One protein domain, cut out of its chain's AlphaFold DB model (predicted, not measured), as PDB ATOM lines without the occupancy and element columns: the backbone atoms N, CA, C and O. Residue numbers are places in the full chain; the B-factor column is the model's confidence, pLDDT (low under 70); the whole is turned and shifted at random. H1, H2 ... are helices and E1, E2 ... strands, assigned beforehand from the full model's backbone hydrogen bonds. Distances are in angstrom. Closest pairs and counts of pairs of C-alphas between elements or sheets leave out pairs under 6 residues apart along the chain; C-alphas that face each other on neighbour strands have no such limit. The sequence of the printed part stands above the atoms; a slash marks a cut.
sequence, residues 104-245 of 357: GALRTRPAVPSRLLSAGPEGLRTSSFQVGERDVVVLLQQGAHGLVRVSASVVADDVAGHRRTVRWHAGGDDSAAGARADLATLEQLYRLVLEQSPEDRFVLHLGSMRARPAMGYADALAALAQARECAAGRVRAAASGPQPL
ATOM      1  N   GLY A 104     -47.699  24.784  37.350       67.94
ATOM      2  CA  GLY A 104     -48.567  25.933  37.074       67.94
ATOM      3  C   GLY A 104     -48.077  27.276  37.636       67.94
ATOM      4  O   GLY A 104     -48.526  28.320  37.170       67.94
ATOM      5  N   ALA A 105     -47.148  27.280  38.597       74.44
ATOM      6  CA  ALA A 105     -46.544  28.503  39.133       74.44
ATOM      7  C   ALA A 105     -45.350  28.998  38.300       74.44
ATOM      8  O   ALA A 105     -44.946  30.158  38.429       74.44
ATOM      9  N   LEU A 106     -44.795  28.158  37.418       82.25
ATOM     10  CA  LEU A 106     -43.699  28.562  36.546       82.25
ATOM     11  C   LEU A 106     -44.216  29.518  35.472       82.25
ATOM     12  O   LEU A 106     -44.940  29.144  34.548       82.25
ATOM     13  N   ARG A 107     -43.782  30.777  35.559       89.00
ATOM     14  CA  ARG A 107     -44.017  31.764  34.505       89.00
ATOM     15  C   ARG A 107     -43.148  31.429  33.300       89.00
ATOM     16  O   ARG A 107     -41.992  31.828  33.213       89.00
ATOM     17  N   THR A 108     -43.726  30.702  32.352       90.94
ATOM     18  CA  THR A 108     -43.037  30.329  31.118       90.94
ATOM     19  C   THR A 108     -43.256  31.368  30.022       90.94
ATOM     20  O   THR A 108     -44.370  31.851  29.805       90.94
ATOM     21  N   ARG A 109     -42.197  31.672  29.274       93.44
ATOM     22  CA  ARG A 109     -42.240  32.509  28.067       93.44
ATOM     23  C   ARG A 109     -41.773  31.688  26.865       93.44
ATOM     24  O   ARG A 109     -40.942  30.802  27.061       93.44
ATOM     25  N   PRO A 110     -42.273  31.940  25.643       91.88
ATOM     26  CA  PRO A 110     -41.677  31.360  24.442       91.88
ATOM     27  C   PRO A 110     -40.173  31.646  24.407       91.88
ATOM     28  O   PRO A 110     -39.751  32.749  24.765       91.88
ATOM     29  N   ALA A 111     -39.367  30.660  24.015       88.94
ATOM     30  CA  ALA A 111     -37.940  30.887  23.846       88.94
ATOM     31  C   ALA A 111     -37.718  31.938  22.747       88.94
ATOM     32  O   ALA A 111     -38.324  31.877  21.677       88.94
ATOM     33  N   VAL A 112     -36.862  32.925  23.030       86.31
ATOM     34  CA  VAL A 112     -36.545  33.992  22.072       86.31
ATOM     35  C   VAL A 112     -35.882  33.370  20.838       86.31
ATOM     36  O   VAL A 112     -34.884  32.665  21.004       86.31
ATOM     37  N   PRO A 113     -36.390  33.629  19.619       78.88
ATOM     38  CA  PRO A 113     -35.735  33.186  18.397       78.88
ATOM     39  C   PRO A 113     -34.321  33.761  18.324       78.88
ATOM     40  O   PRO A 113     -34.120  34.960  18.512       78.88
ATOM     41  N   SER A 114     -33.333  32.923  18.032       72.75
ATOM     42  CA  SER A 114     -31.956  33.362  17.818       72.75
ATOM     43  C   SER A 114     -31.575  33.220  16.353       72.75
ATOM     44  O   SER A 114     -31.985  32.286  15.672       72.75
ATOM     45  N   ARG A 115     -30.748  34.152  15.867       73.69
ATOM     46  CA  ARG A 115     -30.157  34.077  14.521       73.69
ATOM     47  C   ARG A 115     -29.163  32.922  14.378       73.69
ATOM     48  O   ARG A 115     -28.767  32.600  13.266       73.69
ATOM     49  N   LEU A 116     -28.753  32.323  15.497       77.06
ATOM     50  CA  LEU A 116     -27.963  31.097  15.508       77.06
ATOM     51  C   LEU A 116     -28.849  29.860  15.256       77.06
ATOM     52  O   LEU A 116     -28.313  28.821  14.880       77.06
ATOM     53  N   LEU A 117     -30.174  29.955  15.462       71.81
ATOM     54  CA  LEU A 117     -31.073  28.804  15.382       71.81
ATOM     55  C   LEU A 117     -31.273  28.358  13.934       71.81
ATOM     56  O   LEU A 117     -31.683  29.143  13.078       71.81
ATOM     57  N   SER A 118     -31.031  27.078  13.678       72.81
ATOM     58  CA  SER A 118     -31.357  26.437  12.402       72.81
ATOM     59  C   SER A 118     -32.738  25.778  12.415       72.81
ATOM     60  O   SER A 118     -33.330  25.571  11.356       72.81
ATOM     61  N   ALA A 119     -33.268  25.486  13.607       69.56
ATOM     62  CA  ALA A 119     -34.622  24.996  13.821       69.56
ATOM     63  C   ALA A 119     -35.460  26.055  14.552       69.56
ATOM     64  O   ALA A 119     -34.979  26.718  15.471       69.56
ATOM     65  N   GLY A 120     -36.726  26.222  14.159       72.56
ATOM     66  CA  GLY A 120     -37.643  27.083  14.907       72.56
ATOM     67  C   GLY A 120     -37.762  26.602  16.362       72.56
ATOM     68  O   GLY A 120     -37.804  25.390  16.583       72.56
ATOM     69  N   PRO A 121     -37.843  27.499  17.363       76.88
ATOM     70  CA  PRO A 121     -37.976  27.128  18.775       76.88
ATOM     71  C   PRO A 121     -39.398  26.629  19.107       76.88
ATOM     72  O   PRO A 121     -39.925  26.899  20.184       76.88
ATOM     73  N   GLU A 122     -40.069  25.963  18.166       81.38
ATOM     74  CA  GLU A 122     -41.460  25.549  18.308       81.38
ATOM     75  C   GLU A 122     -41.618  24.601  19.500       81.38
ATOM     76  O   GLU A 122     -40.905  23.608  19.657       81.38
ATOM     77  N   GLY A 123     -42.537  24.955  20.396       87.69
ATOM     78  CA  GLY A 123     -42.743  24.233  21.650       87.69
ATOM     79  C   GLY A 123     -41.657  24.452  22.709       87.69
ATOM     80  O   GLY A 123     -41.850  24.002  23.837       87.69
ATOM     81  N   LEU A 124     -40.563  25.167  22.412       92.81
ATOM     82  CA  LEU A 124     -39.528  25.487  23.391       92.81
ATOM     83  C   LEU A 124     -39.896  26.756  24.171       92.81
ATOM     84  O   LEU A 124     -40.160  27.827  23.619       92.81
ATOM     85  N   ARG A 125     -39.892  26.645  25.494       93.88
ATOM     86  CA  ARG A 125     -40.207  27.726  26.428       93.88
ATOM     87  C   ARG A 125     -39.066  27.903  27.417       93.88
ATOM     88  O   ARG A 125     -38.397  26.947  27.793       93.88
ATOM     89  N   THR A 126     -38.859  29.126  27.867       94.56
ATOM     90  CA  THR A 126     -37.910  29.473  28.927       94.56
ATOM     91  C   THR A 126     -38.673  29.814  30.199       94.56
ATOM     92  O   THR A 126     -39.688  30.514  30.139       94.56
ATOM     93  N   SER A 127     -38.169  29.375  31.346       94.00
ATOM     94  CA  SER A 127     -38.596  29.862  32.660       94.00
ATOM     95  C   SER A 127     -37.366  30.208  33.487       94.00
ATOM     96  O   SER A 127     -36.357  29.510  33.405       94.00
ATOM     97  N   SER A 128     -37.450  31.282  34.263       93.00
ATOM     98  CA  SER A 128     -36.394  31.733  35.169       93.00
ATOM     99  C   SER A 128     -36.973  31.928  36.561       93.00
ATOM    100  O   SER A 128     -38.025  32.557  36.701       93.00
ATOM    101  N   PHE A 129     -36.301  31.408  37.575       90.88
ATOM    102  CA  PHE A 129     -36.720  31.514  38.969       90.88
ATOM    103  C   PHE A 129     -35.512  31.385  39.897       90.88
ATOM    104  O   PHE A 129     -34.434  30.977  39.470       90.88
ATOM    105  N   GLN A 130     -35.707  31.730  41.167       88.38
ATOM    106  CA  GLN A 130     -34.686  31.603  42.203       88.38
ATOM    107  C   GLN A 130     -34.992  30.429  43.129       88.38
ATOM    108  O   GLN A 130     -36.149  30.180  43.467       88.38
ATOM    109  N   VAL A 131     -33.947  29.709  43.538       83.06
ATOM    110  CA  VAL A 131     -34.012  28.649  44.554       83.06
ATOM    111  C   VAL A 131     -32.965  28.953  45.618       83.06
ATOM    112  O   VAL A 131     -31.772  28.721  45.415       83.06
ATOM    113  N   GLY A 132     -33.407  29.507  46.749       85.56
ATOM    114  CA  GLY A 132     -32.493  30.137  47.703       85.56
ATOM    115  C   GLY A 132     -31.789  31.323  47.040       85.56
ATOM    116  O   GLY A 132     -32.451  32.195  46.490       85.56
ATOM    117  N   GLU A 133     -30.458  31.319  47.041       85.19
ATOM    118  CA  GLU A 133     -29.619  32.362  46.421       85.19
ATOM    119  C   GLU A 133     -29.238  32.055  44.963       85.19
ATOM    120  O   GLU A 133     -28.427  32.754  44.362       85.19
ATOM    121  N   ARG A 134     -29.775  30.973  44.388       85.69
ATOM    122  CA  ARG A 134     -29.384  30.506  43.057       85.69
ATOM    123  C   ARG A 134     -30.385  30.930  42.006       85.69
ATOM    124  O   ARG A 134     -31.557  30.560  42.088       85.69
ATOM    125  N   ASP A 135     -29.894  31.587  40.964       90.88
ATOM    126  CA  ASP A 135     -30.656  31.796  39.740       90.88
ATOM    127  C   ASP A 135     -30.679  30.512  38.906       90.88
ATOM    128  O   ASP A 135     -29.643  29.903  38.613       90.88
ATOM    129  N   VAL A 136     -31.883  30.105  38.509       92.12
ATOM    130  CA  VAL A 136     -32.126  28.927  37.682       92.12
ATOM    131  C   VAL A 136     -32.878  29.348  36.431       92.12
ATOM    132  O   VAL A 136     -33.967  29.919  36.498       92.12
ATOM    133  N   VAL A 137     -32.320  29.005  35.273       94.38
ATOM    134  CA  VAL A 137     -32.990  29.111  33.977       94.38
ATOM    135  C   VAL A 137     -33.225  27.705  33.448       94.38
ATOM    136  O   VAL A 137     -32.293  26.911  33.352       94.38
ATOM    137  N   VAL A 138     -34.464  27.387  33.082       94.62
ATOM    138  CA  VAL A 138     -34.830  26.099  32.482       94.62
ATOM    139  C   VAL A 138     -35.399  26.285  31.083       94.62
ATOM    140  O   VAL A 138     -36.146  27.229  30.812       94.62
ATOM    141  N   LEU A 139     -35.063  25.341  30.209       94.44
ATOM    142  CA  LEU A 139     -35.663  25.174  28.894       94.44
ATOM    143  C   LEU A 139     -36.666  24.027  28.951       94.44
ATOM    144  O   LEU A 139     -36.320  22.888  29.264       94.44
ATOM    145  N   LEU A 140     -37.914  24.334  28.629       93.38
ATOM    146  CA  LEU A 140     -39.043  23.422  28.664       93.38
ATOM    147  C   LEU A 140     -39.473  23.119  27.231       93.38
ATOM    148  O   LEU A 140     -39.805  24.042  26.494       93.38
ATOM    149  N   GLN A 141     -39.478  21.848  26.849       91.38
ATOM    150  CA  GLN A 141     -40.032  21.392  25.582       91.38
ATOM    151  C   GLN A 141     -41.471  20.934  25.808       91.38
ATOM    152  O   GLN A 141     -41.730  20.080  26.657       91.38
ATOM    153  N   GLN A 142     -42.399  21.484  25.035       89.06
ATOM    154  CA  GLN A 142     -43.773  21.008  24.959       89.06
ATOM    155  C   GLN A 142     -43.864  19.951  23.851       89.06
ATOM    156  O   GLN A 142     -43.597  20.239  22.684       89.06
ATOM    157  N   GLY A 143     -44.169  18.714  24.234       82.12
ATOM    158  CA  GLY A 143     -44.360  17.586  23.328       82.12
ATOM    159  C   GLY A 143     -45.782  17.501  22.775       82.12
ATOM    160  O   GLY A 143     -46.659  18.314  23.090       82.12
ATOM    161  N   ALA A 144     -46.017  16.462  21.970       76.50
ATOM    162  CA  ALA A 144     -47.362  16.085  21.552       76.50
ATOM    163  C   ALA A 144     -48.249  15.848  22.789       76.50
ATOM    164  O   ALA A 144     -47.781  15.371  23.822       76.50
ATOM    165  N   HIS A 145     -49.528  16.217  22.697       81.81
ATOM    166  CA  HIS A 145     -50.508  16.105  23.790       81.81
ATOM    167  C   HIS A 145     -50.261  17.017  25.008       81.81
ATOM    168  O   HIS A 145     -50.857  16.816  26.063       81.81
ATOM    169  N   GLY A 146     -49.414  18.044  24.878       82.94
ATOM    170  CA  GLY A 146     -49.233  19.056  25.926       82.94
ATOM    171  C   GLY A 146     -48.340  18.624  27.088       82.94
ATOM    172  O   GLY A 146     -48.231  19.360  28.068       82.94
ATOM    173  N   LEU A 147     -47.665  17.474  26.981       81.94
ATOM    174  CA  LEU A 147     -46.650  17.064  27.948       81.94
ATOM    175  C   LEU A 147     -45.487  18.058  27.933       81.94
ATOM    176  O   LEU A 147     -44.920  18.344  26.880       81.94
ATOM    177  N   VAL A 148     -45.119  18.581  29.101       85.38
ATOM    178  CA  VAL A 148     -43.991  19.505  29.254       85.38
ATOM    179  C   VAL A 148     -42.822  18.765  29.882       85.38
ATOM    180  O   VAL A 148     -42.954  18.154  30.941       85.38
ATOM    181  N   ARG A 149     -41.657  18.857  29.246       87.62
ATOM    182  CA  ARG A 149     -40.416  18.238  29.702       87.62
ATOM    183  C   ARG A 149     -39.322  19.283  29.877       87.62
ATOM    184  O   ARG A 149     -39.153  20.158  29.035       87.62
ATOM    185  N   VAL A 150     -38.506  19.140  30.918       90.44
ATOM    186  CA  VAL A 150     -37.258  19.902  31.050       90.44
ATOM    187  C   VAL A 150     -36.229  19.334  30.076       90.44
ATOM    188  O   VAL A 150     -35.803  18.186  30.195       90.44
ATOM    189  N   SER A 151     -35.860  20.139  29.091       93.25
ATOM    190  CA  SER A 151     -34.897  19.789  28.044       93.25
ATOM    191  C   SER A 151     -33.481  20.248  28.391       93.25
ATOM    192  O   SER A 151     -32.513  19.588  28.030       93.25
ATOM    193  N   ALA A 152     -33.339  21.344  29.142       95.38
ATOM    194  CA  ALA A 152     -32.052  21.827  29.633       95.38
ATOM    195  C   ALA A 152     -32.212  22.783  30.821       95.38
ATOM    196  O   ALA A 152     -33.305  23.291  31.087       95.38
ATOM    197  N   SER A 153     -31.110  23.049  31.518       94.75
ATOM    198  CA  SER A 153     -31.035  24.044  32.584       94.75
ATOM    199  C   SER A 153     -29.662  24.710  32.671       94.75
ATOM    200  O   SER A 153     -28.643  24.133  32.292       94.75
ATOM    201  N   VAL A 154     -29.654  25.940  33.183       95.62
ATOM    202  CA  VAL A 154     -28.469  26.694  33.593       95.62
ATOM    203  C   VAL A 154     -28.695  27.145  35.032       95.62
ATOM    204  O   VAL A 154     -29.717  27.760  35.331       95.62
ATOM    205  N   VAL A 155     -27.764  26.810  35.921       93.69
ATOM    206  CA  VAL A 155     -27.845  27.086  37.360       93.69
ATOM    207  C   VAL A 155     -26.629  27.891  37.794       93.69
ATOM    208  O   VAL A 155     -25.503  27.498  37.499       93.69
ATOM    209  N   ALA A 156     -26.857  28.987  38.513       93.00
ATOM    210  CA  ALA A 156     -25.837  29.676  39.299       93.00
ATOM    211  C   ALA A 156     -25.509  28.847  40.550       93.00
ATOM    212  O   ALA A 156     -26.357  28.713  41.429       93.00
ATOM    213  N   ASP A 157     -24.329  28.231  40.631       83.56
ATOM    214  CA  ASP A 157     -24.032  27.285  41.718       83.56
ATOM    215  C   ASP A 157     -23.564  27.965  43.009       83.56
ATOM    216  O   ASP A 157     -23.843  27.456  44.104       83.56
ATOM    217  N   ASP A 158     -22.824  29.067  42.884       78.56
ATOM    218  CA  ASP A 158     -22.183  29.781  43.983       78.56
ATOM    219  C   ASP A 158     -22.770  31.179  44.208       78.56
ATOM    220  O   ASP A 158     -23.288  31.822  43.300       78.56
ATOM    221  N   VAL A 159     -22.656  31.653  45.451       70.00
ATOM    222  CA  VAL A 159     -23.130  32.982  45.883       70.00
ATOM    223  C   VAL A 159     -22.362  34.102  45.175       70.00
ATOM    224  O   VAL A 159     -22.906  35.166  44.907       70.00
ATOM    225  N   ALA A 160     -21.097  33.840  44.826       73.88
ATOM    226  CA  ALA A 160     -20.283  34.750  44.026       73.88
ATOM    227  C   ALA A 160     -20.703  34.786  42.541       73.88
ATOM    228  O   ALA A 160     -20.267  35.668  41.811       73.88
ATOM    229  N   GLY A 161     -21.529  33.839  42.082       70.31
ATOM    230  CA  GLY A 161     -22.066  33.792  40.723       70.31
ATOM    231  C   GLY A 161     -21.058  33.431  39.630       70.31
ATOM    232  O   GLY A 161     -21.394  33.552  38.454       70.31
ATOM    233  N   HIS A 162     -19.851  32.985  39.980       89.56
ATOM    234  CA  HIS A 162     -18.782  32.683  39.027       89.56
ATOM    235  C   HIS A 162     -18.767  31.232  38.558       89.56
ATOM    236  O   HIS A 162     -17.966  30.877  37.689       89.56
ATOM    237  N   ARG A 163     -19.607  30.360  39.118       94.81
ATOM    238  CA  ARG A 163     -19.737  28.976  38.664       94.81
ATOM    239  C   ARG A 163     -21.149  28.701  38.171       94.81
ATOM    240  O   ARG A 163     -22.124  28.867  38.899       94.81
ATOM    241  N   ARG A 164     -21.246  28.197  36.941       95.38
ATOM    242  CA  ARG A 164     -22.504  27.795  36.312       95.38
ATOM    243  C   ARG A 164     -22.521  26.296  36.037       95.38
ATOM    244  O   ARG A 164     -21.603  25.766  35.405       95.38
ATOM    245  N   THR A 165     -23.593  25.617  36.429       95.00
ATOM    246  CA  THR A 165     -23.882  24.254  35.974       95.00
ATOM    247  C   THR A 165     -24.862  24.312  34.814       95.00
ATOM    248  O   THR A 165     -25.954  24.859  34.930       95.00
ATOM    249  N   VAL A 166     -24.474  23.726  33.687       96.31
ATOM    250  CA  VAL A 166     -25.266  23.662  32.461       96.31
ATOM    251  C   VAL A 166     -25.606  22.203  32.194       96.31
ATOM    252  O   VAL A 166     -24.715  21.354  32.097       96.31
ATOM    253  N   ARG A 167     -26.897  21.901  32.075       95.38
ATOM    254  CA  ARG A 167     -27.398  20.546  31.832       95.38
ATOM    255  C   ARG A 167     -28.240  20.518  30.569       95.38
ATOM    256  O   ARG A 167     -29.109  21.361  30.391       95.38
ATOM    257  N   TRP A 168     -28.016  19.526  29.719       95.50
ATOM    258  CA  TRP A 168     -28.889  19.172  28.603       95.50
ATOM    259  C   TRP A 168     -29.392  17.743  28.805       95.50
ATOM    260  O   TRP A 168     -28.604  16.819  29.000       95.50
ATOM    261  N   HIS A 169     -30.710  17.575  28.746       91.94
ATOM    262  CA  HIS A 169     -31.420  16.319  28.935       91.94
ATOM    263  C   HIS A 169     -31.943  15.824  27.584       91.94
ATOM    264  O   HIS A 169     -33.091  16.105  27.232       91.94
ATOM    265  N   ALA A 170     -31.107  15.087  26.848       88.38
ATOM    266  CA  ALA A 170     -31.424  14.561  25.517       88.38
ATOM    267  C   ALA A 170     -32.793  13.867  25.471       88.38
ATOM    268  O   ALA A 170     -33.097  13.048  26.342       88.38
ATOM    269  N   GLY A 171     -33.607  14.190  24.463       82.12
ATOM    270  CA  GLY A 171     -34.991  13.747  24.301       82.12
ATOM    271  C   GLY A 171     -35.191  12.231  24.406       82.12
ATOM    272  O   GLY A 171     -36.239  11.789  24.868       82.12
ATOM    273  N   GLY A 172     -34.178  11.434  24.060       78.94
ATOM    274  CA  GLY A 172     -34.249   9.968  24.087       78.94
ATOM    275  C   GLY A 172     -35.167   9.374  23.012       78.94
ATOM    276  O   GLY A 172     -35.305   8.160  22.941       78.94
ATOM    277  N   ASP A 173     -35.783  10.225  22.190       81.94
ATOM    278  CA  ASP A 173     -36.542   9.853  21.005       81.94
ATOM    279  C   ASP A 173     -35.640  10.010  19.776       81.94
ATOM    280  O   ASP A 173     -35.229  11.123  19.434       81.94
ATOM    281  N   ASP A 174     -35.341   8.891  19.120       84.19
ATOM    282  CA  ASP A 174     -34.527   8.845  17.902       84.19
ATOM    283  C   ASP A 174     -35.304   9.298  16.651       84.19
ATOM    284  O   ASP A 174     -34.769   9.291  15.538       84.19
ATOM    285  N   SER A 175     -36.569   9.708  16.800       89.75
ATOM    286  CA  SER A 175     -37.345  10.272  15.701       89.75
ATOM    287  C   SER A 175     -36.728  11.568  15.157       89.75
ATOM    288  O   SER A 175     -36.007  12.307  15.834       89.75
ATOM    289  N   ALA A 176     -37.092  11.911  13.919       88.56
ATOM    290  CA  ALA A 176     -36.729  13.193  13.315       88.56
ATOM    291  C   ALA A 176     -37.198  14.393  14.163       88.56
ATOM    292  O   ALA A 176     -36.522  15.421  14.211       88.56
ATOM    293  N   ALA A 177     -38.345  14.263  14.840       88.94
ATOM    294  CA  ALA A 177     -38.876  15.294  15.723       88.94
ATOM    295  C   ALA A 177     -38.038  15.417  17.005       88.94
ATOM    296  O   ALA A 177     -37.670  16.531  17.377       88.94
ATOM    297  N   GLY A 178     -37.667  14.291  17.621       89.50
ATOM    298  CA  GLY A 178     -36.779  14.252  18.784       89.50
ATOM    299  C   GLY A 178     -35.405  14.855  18.487       89.50
ATOM    300  O   GLY A 178     -34.944  15.740  19.211       89.50
ATOM    301  N   ALA A 179     -34.797  14.486  17.356       91.00
ATOM    302  CA  ALA A 179     -33.519  15.046  16.913       91.00
ATOM    303  C   ALA A 179     -33.578  16.569  16.684       91.00
ATOM    304  O   ALA A 179     -32.638  17.288  17.030       91.00
ATOM    305  N   ARG A 180     -34.684  17.083  16.127       90.81
ATOM    306  CA  ARG A 180     -34.893  18.530  15.948       90.81
ATOM    307  C   ARG A 180     -35.133  19.261  17.264       90.81
ATOM    308  O   ARG A 180     -34.630  20.369  17.420       90.81
ATOM    309  N   ALA A 181     -35.868  18.656  18.195       90.81
ATOM    310  CA  ALA A 181     -36.063  19.218  19.526       90.81
ATOM    311  C   ALA A 181     -34.722  19.333  20.267       90.81
ATOM    312  O   ALA A 181     -34.391  20.403  20.766       90.81
ATOM    313  N   ASP A 182     -33.900  18.278  20.245       92.81
ATOM    314  CA  ASP A 182     -32.547  18.300  20.813       92.81
ATOM    315  C   ASP A 182     -31.671  19.390  20.187       92.81
ATOM    316  O   ASP A 182     -30.973  20.117  20.901       92.81
ATOM    317  N   LEU A 183     -31.715  19.514  18.858       93.75
ATOM    318  CA  LEU A 183     -31.001  20.552  18.124       93.75
ATOM    319  C   LEU A 183     -31.427  21.949  18.599       93.75
ATOM    320  O   LEU A 183     -30.572  22.730  19.012       93.75
ATOM    321  N   ALA A 184     -32.730  22.242  18.617       92.69
ATOM    322  CA  ALA A 184     -33.261  23.528  19.067       92.69
ATOM    323  C   ALA A 184     -32.901  23.826  20.536       92.69
ATOM    324  O   ALA A 184     -32.498  24.945  20.865       92.69
ATOM    325  N   THR A 185     -32.978  22.825  21.420       94.38
ATOM    326  CA  THR A 185     -32.566  22.957  22.825       94.38
ATOM    327  C   THR A 185     -31.090  23.322  22.943       94.38
ATOM    328  O   THR A 185     -30.758  24.233  23.697       94.38
ATOM    329  N   LEU A 186     -30.198  22.642  22.217       95.56
ATOM    330  CA  LEU A 186     -28.756  22.900  22.282       95.56
ATOM    331  C   LEU A 186     -28.383  24.265  21.704       95.56
ATOM    332  O   LEU A 186     -27.534  24.953  22.270       95.56
ATOM    333  N   GLU A 187     -29.033  24.688  20.622       95.12
ATOM    334  CA  GLU A 187     -28.815  26.018  20.052       95.12
ATOM    335  C   GLU A 187     -29.282  27.128  21.013       95.12
ATOM    336  O   GLU A 187     -28.596  28.139  21.192       95.12
ATOM    337  N   GLN A 188     -30.403  26.918  21.709       94.94
ATOM    338  CA  GLN A 188     -30.876  27.841  22.738       94.94
ATOM    339  C   GLN A 188     -29.993  27.823  23.993       94.94
ATOM    340  O   GLN A 188     -29.751  28.871  24.592       94.94
ATOM    341  N   LEU A 189     -29.485  26.656  24.390       95.69
ATOM    342  CA  LEU A 189     -28.566  26.525  25.517       95.69
ATOM    343  C   LEU A 189     -27.243  27.239  25.236       95.69
ATOM    344  O   LEU A 189     -26.724  27.927  26.110       95.69
ATOM    345  N   TYR A 190     -26.742  27.141  24.002       96.62
ATOM    346  CA  TYR A 190     -25.590  27.909  23.542       96.62
ATOM    347  C   TYR A 190     -25.820  29.414  23.713       96.62
ATOM    348  O   TYR A 190     -24.974  30.094  24.284       96.62
ATOM    349  N   ARG A 191     -26.982  29.931  23.287       95.19
ATOM    350  CA  ARG A 191     -27.355  31.344  23.475       95.19
ATOM    351  C   ARG A 191     -27.384  31.744  24.951       95.19
ATOM    352  O   ARG A 191     -26.819  32.768  25.306       95.19
ATOM    353  N   LEU A 192     -28.008  30.931  25.806       95.00
ATOM    354  CA  LEU A 192     -28.072  31.211  27.243       95.00
ATOM    355  C   LEU A 192     -26.680  31.276  27.873       95.00
ATOM    356  O   LEU A 192     -26.440  32.150  28.699       95.00
ATOM    357  N   VAL A 193     -25.767  30.382  27.476       96.69
ATOM    358  CA  VAL A 193     -24.369  30.416  27.930       96.69
ATOM    359  C   VAL A 193     -23.628  31.620  27.357       96.69
ATOM    360  O   VAL A 193     -22.861  32.244  28.080       96.69
ATOM    361  N   LEU A 194     -23.896  31.995  26.104       95.62
ATOM    362  CA  LEU A 194     -23.313  33.179  25.472       95.62
ATOM    363  C   LEU A 194     -23.674  34.473  26.230       95.62
ATOM    364  O   LEU A 194     -22.863  35.389  26.299       95.62
ATOM    365  N   GLU A 195     -24.861  34.530  26.835       94.81
ATOM    366  CA  GLU A 195     -25.347  35.663  27.638       94.81
ATOM    367  C   GLU A 195     -24.778  35.699  29.074       94.81
ATOM    368  O   GLU A 195     -25.016  36.668  29.793       94.81
ATOM    369  N   GLN A 196     -24.040  34.671  29.509       95.69
ATOM    370  CA  GLN A 196     -23.389  34.658  30.828       95.69
ATOM    371  C   GLN A 196     -22.086  35.464  30.828       95.69
ATOM    372  O   GLN A 196     -21.525  35.779  29.775       95.69
ATOM    373  N   SER A 197     -21.561  35.746  32.025       95.25
ATOM    374  CA  SER A 197     -20.257  36.391  32.154       95.25
ATOM    375  C   SER A 197     -19.163  35.517  31.522       95.25
ATOM    376  O   SER A 197     -19.079  34.319  31.817       95.25
ATOM    377  N   PRO A 198     -18.281  36.084  30.677       95.94
ATOM    378  CA  PRO A 198     -17.170  35.339  30.095       95.94
ATOM    379  C   PRO A 198     -16.143  34.882  31.140       95.94
ATOM    380  O   PRO A 198     -15.346  33.983  30.868       95.94
ATOM    381  N   GLU A 199     -16.155  35.479  32.334       94.25
ATOM    382  CA  GLU A 199     -15.268  35.107  33.437       94.25
ATOM    383  C   GLU A 199     -15.766  33.906  34.251       94.25
ATOM    384  O   GLU A 199     -14.989  33.337  35.029       94.25
ATOM    385  N   ASP A 200     -17.018  33.489  34.039       95.81
ATOM    386  CA  ASP A 200     -17.608  32.343  34.720       95.81
ATOM    387  C   ASP A 200     -16.909  31.027  34.331       95.81
ATOM    388  O   ASP A 200     -16.314  30.840  33.261       95.81
ATOM    389  N   ARG A 201     -17.005  30.061  35.242       96.06
ATOM    390  CA  ARG A 201     -16.568  28.677  35.080       96.06
ATOM    391  C   ARG A 201     -17.786  27.787  34.896       96.06
ATOM    392  O   ARG A 201     -18.744  27.873  35.655       96.06
ATOM    393  N   PHE A 202     -17.711  26.867  33.944       96.31
ATOM    394  CA  PHE A 202     -18.861  26.060  33.544       96.31
ATOM    395  C   PHE A 202     -18.642  24.581  33.824       96.31
ATOM    396  O   PHE A 202     -17.621  24.013  33.434       96.31
ATOM    397  N   VAL A 203     -19.622  23.940  34.453       95.56
ATOM    398  CA  VAL A 203     -19.721  22.482  34.581       95.56
ATOM    399  C   VAL A 203     -20.798  22.005  33.623       95.56
ATOM    400  O   VAL A 203     -21.951  22.412  33.735       95.56
ATOM    401  N   LEU A 204     -20.425  21.154  32.669       95.50
ATOM    402  CA  LEU A 204     -21.343  20.691  31.633       95.50
ATOM    403  C   LEU A 204     -21.781  19.245  31.877       95.50
ATOM    404  O   LEU A 204     -20.939  18.353  32.011       95.50
ATOM    405  N   HIS A 205     -23.094  19.025  31.839       93.94
ATOM    406  CA  HIS A 205     -23.743  17.718  31.757       93.94
ATOM    407  C   HIS A 205     -24.499  17.650  30.426       93.94
ATOM    408  O   HIS A 205     -25.600  18.183  30.303       93.94
ATOM    409  N   LEU A 206     -23.889  17.067  29.396       93.31
ATOM    410  CA  LEU A 206     -24.465  17.042  28.048       93.31
ATOM    411  C   LEU A 206     -24.972  15.630  27.742       93.31
ATOM    412  O   LEU A 206     -24.181  14.743  27.418       93.31
ATOM    413  N   GLY A 207     -26.284  15.426  27.878       89.00
ATOM    414  CA  GLY A 207     -26.914  14.116  27.742       89.00
ATOM    415  C   GLY A 207     -26.531  13.185  28.894       89.00
ATOM    416  O   GLY A 207     -26.538  13.582  30.056       89.00
ATOM    417  N   SER A 208     -26.162  11.950  28.566       77.81
ATOM    418  CA  SER A 208     -25.729  10.926  29.529       77.81
ATOM    419  C   SER A 208     -24.252  11.014  29.921       77.81
ATOM    420  O   SER A 208     -23.748  10.191  30.691       77.81
ATOM    421  N   MET A 209     -23.509  11.971  29.358       73.88
ATOM    422  CA  MET A 209     -22.089  12.088  29.655       73.88
ATOM    423  C   MET A 209     -21.881  12.489  31.114       73.88
ATOM    424  O   MET A 209     -22.563  13.370  31.643       73.88
ATOM    425  N   ARG A 210     -20.874  11.874  31.750       81.38
ATOM    426  CA  ARG A 210     -20.413  12.299  33.075       81.38
ATOM    427  C   ARG A 210     -20.114  13.795  33.064       81.38
ATOM    428  O   ARG A 210     -19.572  14.313  32.083       81.38
ATOM    429  N   ALA A 211     -20.426  14.440  34.185       83.19
ATOM    430  CA  ALA A 211     -20.105  15.839  34.418       83.19
ATOM    431  C   ALA A 211     -18.641  16.105  34.052       83.19
ATOM    432  O   ALA A 211     -17.734  15.412  34.526       83.19
ATOM    433  N   ARG A 212     -18.414  17.091  33.189       87.94
ATOM    434  CA  ARG A 212     -17.053  17.518  32.865       87.94
ATOM    435  C   ARG A 212     -16.497  18.375  34.008       87.94
ATOM    436  O   ARG A 212     -17.270  19.081  34.657       87.94
ATOM    437  N   PRO A 213     -15.172  18.359  34.248       92.12
ATOM    438  CA  PRO A 213     -14.548  19.322  35.148       92.12
ATOM    439  C   PRO A 213     -14.919  20.754  34.755       92.12
ATOM    440  O   PRO A 213     -15.141  21.035  33.575       92.12
ATOM    441  N   ALA A 214     -14.955  21.655  35.738       93.62
ATOM    442  CA  ALA A 214     -15.243  23.059  35.483       93.62
ATOM    443  C   ALA A 214     -14.257  23.622  34.447       93.62
ATOM    444  O   ALA A 214     -13.043  23.530  34.644       93.62
ATOM    445  N   MET A 215     -14.765  24.222  33.373       95.88
ATOM    446  CA  MET A 215     -13.986  24.756  32.247       95.88
ATOM    447  C   MET A 215     -14.229  26.254  32.044       95.88
ATOM    448  O   MET A 215     -15.094  26.835  32.697       95.88
ATOM    449  N   GLY A 216     -13.420  26.894  31.195       95.50
ATOM    450  CA  GLY A 216     -13.616  28.302  30.843       95.50
ATOM    451  C   GLY A 216     -14.777  28.496  29.867       95.50
ATOM    452  O   GLY A 216     -15.202  27.552  29.202       95.50
ATOM    453  N   TYR A 217     -15.256  29.732  29.754       96.38
ATOM    454  CA  TYR A 217     -16.364  30.123  28.878       96.38
ATOM    455  C   TYR A 217     -16.204  29.660  27.417       96.38
ATOM    456  O   TYR A 217     -17.082  28.985  26.880       96.38
ATOM    457  N   ALA A 218     -15.057  29.940  26.785       95.88
ATOM    458  CA  ALA A 218     -14.807  29.547  25.394       95.88
ATOM    459  C   ALA A 218     -14.851  28.020  25.187       95.88
ATOM    460  O   ALA A 218     -15.414  27.545  24.199       95.88
ATOM    461  N   ASP A 219     -14.305  27.248  26.133       95.94
ATOM    462  CA  ASP A 219     -14.331  25.781  26.085       95.94
ATOM    463  C   ASP A 219     -15.753  25.242  26.275       95.94
ATOM    464  O   ASP A 219     -16.150  24.273  25.623       95.94
ATOM    465  N   ALA A 220     -16.541  25.890  27.138       96.81
ATOM    466  CA  ALA A 220     -17.926  25.521  27.384       96.81
ATOM    467  C   ALA A 220     -18.792  25.713  26.132       96.81
ATOM    468  O   ALA A 220     -19.515  24.798  25.727       96.81
ATOM    469  N   LEU A 221     -18.660  26.867  25.471       97.31
ATOM    470  CA  LEU A 221     -19.313  27.140  24.192       97.31
ATOM    471  C   LEU A 221     -18.857  26.161  23.103       97.31
ATOM    472  O   LEU A 221     -19.690  25.651  22.355       97.31
ATOM    473  N   ALA A 222     -17.563  25.840  23.026       95.88
ATOM    474  CA  ALA A 222     -17.060  24.858  22.066       95.88
ATOM    475  C   ALA A 222     -17.645  23.453  22.301       95.88
ATOM    476  O   ALA A 222     -18.039  22.775  21.352       95.88
ATOM    477  N   ALA A 223     -17.768  23.027  23.561       95.69
ATOM    478  CA  ALA A 223     -18.386  21.751  23.912       95.69
ATOM    479  C   ALA A 223     -19.888  21.710  23.576       95.69
ATOM    480  O   ALA A 223     -20.372  20.693  23.077       95.69
ATOM    481  N   LEU A 224     -20.618  22.809  23.794       96.50
ATOM    482  CA  LEU A 224     -22.023  22.930  23.391       96.50
ATOM    483  C   LEU A 224     -22.186  22.906  21.870       96.50
ATOM    484  O   LEU A 224     -23.047  22.190  21.365       96.50
ATOM    485  N   ALA A 225     -21.331  23.619  21.133       96.06
ATOM    486  CA  ALA A 225     -21.323  23.592  19.673       96.06
ATOM    487  C   ALA A 225     -21.048  22.181  19.130       96.06
ATOM    488  O   ALA A 225     -21.703  21.738  18.190       96.06
ATOM    489  N   GLN A 226     -20.132  21.438  19.758       95.00
ATOM    490  CA  GLN A 226     -19.877  20.044  19.408       95.00
ATOM    491  C   GLN A 226     -21.103  19.151  19.663       95.00
ATOM    492  O   GLN A 226     -21.468  18.357  18.798       95.00
ATOM    493  N   ALA A 227     -21.756  19.282  20.823       94.75
ATOM    494  CA  ALA A 227     -22.976  18.527  21.124       94.75
ATOM    495  C   ALA A 227     -24.108  18.864  20.138       94.75
ATOM    496  O   ALA A 227     -24.800  17.965  19.655       94.75
ATOM    497  N   ARG A 228     -24.244  20.145  19.775       95.12
ATOM    498  CA  ARG A 228     -25.161  20.622  18.733       95.12
ATOM    499  C   ARG A 228     -24.874  19.945  17.398       95.12
ATOM    500  O   ARG A 228     -25.806  19.455  16.770       95.12
ATOM    501  N   GLU A 229     -23.617  19.880  16.962       94.88
ATOM    502  CA  GLU A 229     -23.255  19.218  15.700       94.88
ATOM    503  C   GLU A 229     -23.612  17.726  15.684       94.88
ATOM    504  O   GLU A 229     -24.034  17.218  14.643       94.88
ATOM    505  N   CYS A 230     -23.529  17.035  16.827       93.38
ATOM    506  CA  CYS A 230     -24.021  15.659  16.941       93.38
ATOM    507  C   CYS A 230     -25.537  15.578  16.697       93.38
ATOM    508  O   CYS A 230     -25.982  14.779  15.871       93.38
ATOM    509  N   ALA A 231     -26.329  16.444  17.341       92.62
ATOM    510  CA  ALA A 231     -27.776  16.506  17.116       92.62
ATOM    511  C   ALA A 231     -28.119  16.882  15.662       92.62
ATOM    512  O   ALA A 231     -28.968  16.251  15.032       92.62
ATOM    513  N   ALA A 232     -27.396  17.844  15.082       93.25
ATOM    514  CA  ALA A 232     -27.536  18.227  13.681       93.25
ATOM    515  C   ALA A 232     -27.235  17.056  12.732       93.25
ATOM    516  O   ALA A 232     -27.897  16.918  11.706       93.25
ATOM    517  N   GLY A 233     -26.265  16.197  13.060       93.38
ATOM    518  CA  GLY A 233     -25.990  14.964  12.320       93.38
ATOM    519  C   GLY A 233     -27.189  14.013  12.285       93.38
ATOM    520  O   GLY A 233     -27.534  13.521  11.212       93.38
ATOM    521  N   ARG A 234     -27.878  13.826  13.423       92.19
ATOM    522  CA  ARG A 234     -29.114  13.022  13.498       92.19
ATOM    523  C   ARG A 234     -30.233  13.616  12.641       92.19
ATOM    524  O   ARG A 234     -30.876  12.893  11.885       92.19
ATOM    525  N   VAL A 235     -30.407  14.941  12.674       91.75
ATOM    526  CA  VAL A 235     -31.388  15.639  11.820       91.75
ATOM    527  C   VAL A 235     -31.080  15.443  10.333       91.75
ATOM    528  O   VAL A 235     -31.983  15.134   9.558       91.75
ATOM    529  N   ARG A 236     -29.808  15.566   9.928       92.81
ATOM    530  CA  ARG A 236     -29.379  15.329   8.538       92.81
ATOM    531  C   ARG A 236     -29.638  13.883   8.100       92.81
ATOM    532  O   ARG A 236     -30.129  13.657   6.997       92.81
ATOM    533  N   ALA A 237     -29.357  12.910   8.970       91.81
ATOM    534  CA  ALA A 237     -29.575  11.488   8.696       91.81
ATOM    535  C   ALA A 237     -31.061  11.123   8.541       91.81
ATOM    536  O   ALA A 237     -31.396  10.245   7.751       91.81
ATOM    537  N   ALA A 238     -31.958  11.827   9.237       88.75
ATOM    538  CA  ALA A 238     -33.400  11.617   9.138       88.75
ATOM    539  C   ALA A 238     -34.029  12.137   7.821       88.75
ATOM    540  O   ALA A 238     -35.242  12.018   7.644       88.75
ATOM    541  N   ALA A 239     -33.225  12.728   6.920       77.25
ATOM    542  CA  ALA A 239     -33.535  13.094   5.529       77.25
ATOM    543  C   ALA A 239     -34.851  13.863   5.287       77.25
ATOM    544  O   ALA A 239     -35.383  13.879   4.177       77.25
ATOM    545  N   SER A 240     -35.379  14.536   6.307       74.25
ATOM    546  CA  SER A 240     -36.639  15.267   6.237       74.25
ATOM    547  C   SER A 240     -36.409  16.735   6.584       74.25
ATOM    548  O   SER A 240     -35.915  17.071   7.660       74.25
ATOM    549  N   GLY A 241     -36.799  17.618   5.662       81.69
ATOM    550  CA  GLY A 241     -36.828  19.078   5.808       81.69
ATOM    551  C   GLY A 241     -35.483  19.819   5.707       81.69
ATOM    552  O   GLY A 241     -34.502  19.268   5.196       81.69
ATOM    553  N   PRO A 242     -35.460  21.102   6.129       85.19
ATOM    554  CA  PRO A 242     -34.297  21.975   5.990       85.19
ATOM    555  C   PRO A 242     -33.072  21.412   6.707       85.19
ATOM    556  O   PRO A 242     -33.153  20.981   7.858       85.19
ATOM    557  N   GLN A 243     -31.932  21.424   6.021       89.81
ATOM    558  CA  GLN A 243     -30.677  20.947   6.587       89.81
ATOM    559  C   GLN A 243     -30.100  22.010   7.531       89.81
ATOM    560  O   GLN A 243     -30.006  23.176   7.139       89.81
ATOM    561  N   PRO A 244     -29.695  21.641   8.757       91.62
ATOM    562  CA  PRO A 244     -29.107  22.596   9.679       91.62
ATOM    563  C   PRO A 244     -27.753  23.082   9.161       91.62
ATOM    564  O   PRO A 244     -26.894  22.279   8.787       91.62
ATOM    565  N   LEU A 245     -27.543  24.400   9.185       91.88
ATOM    566  CA  LEU A 245     -26.256  25.012   8.859       91.88
ATOM    567  C   LEU A 245     -25.175  24.494   9.813       91.88
ATOM    568  O   LEU A 245     -25.423  24.401  11.016       91.88
TER     569      LEU A 245
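Overview. This is residues 104 to 245 of the 357 residues of an uncharacterized protein of Pseudacidovorax sp. RU35E (UniProt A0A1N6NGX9). A twisted five-stranded sheet has two helices, H1 and H2, side by side over one face, making two layers, while residues 104 to 123, with no named element, run past the edge strand E1. The printed part has 142 residues, with five named strands and two named helices in the order E1 E2 E3 E4 H1 E5 H2. The sheet, E1 E2 E3 E4 E5 strand beside strand, is mixed, and so is the class, helices and strands. The whole is compact, with a radius of gyration of the C-alphas of 14.7 A and spans of 46 by 35 by 28 A.

Arrangement. E1, residues 124 to 131, E2, residues 134 to 142, E3, residues 148 to 156, and E4, residues 163 to 168, form a meander, each strand the antiparallel neighbour of the one before. Within hydrogen-bond range are N 127 and O 138, 3.0 A, N 139 and O 152, 2.8 A, and N 155 and O 165, 2.8 A. E5, residues 201 to 206, is parallel to E4, with N 166 and O 203 at 2.8 A. H1, residues 176 to 194, is on the sheet at a height of 7.9 A, over E3 and only just not over E2, where 2 of its C-alphas fall; its closest C-alphas with E3 are Thr 185 and Ser 151, 6.5 A. E4, H1 and E5 form a strand-helix-strand unit, parallel neighbours with a helix between, its crossover right-handed. H2, residues 217 to 237, is on the same face, over E5 at a height of 10.0 A; the C-alphas of Phe 202 and Ala 220 are closest, 6.3 A. H1 and H2 touch, closest at C-alphas Leu 183 and Ala 231, 5.3 A, at a shallow tilt of 15 degrees, opposite ways. In both, every O i to N i+4 pair is within hydrogen-bond range.

Along the chain. E1, 22.1 A long, begins at C-alpha 124 (-39.528, 25.487, 23.391). E2 measures 25.0 A, E3 23.1 A, E4 16.8 A, H1 27.0 A and E5 15.7 A. H2, 30.5 A, ends at C-alpha 237 (-29.575, 11.488, 8.696).

Size, cuts and confidence. The farthest C-alphas, Val 159 and Ala 239, are 46.2 A apart. The printed part has no cut and no long link; residues 104 and 119 have pLDDT under 70.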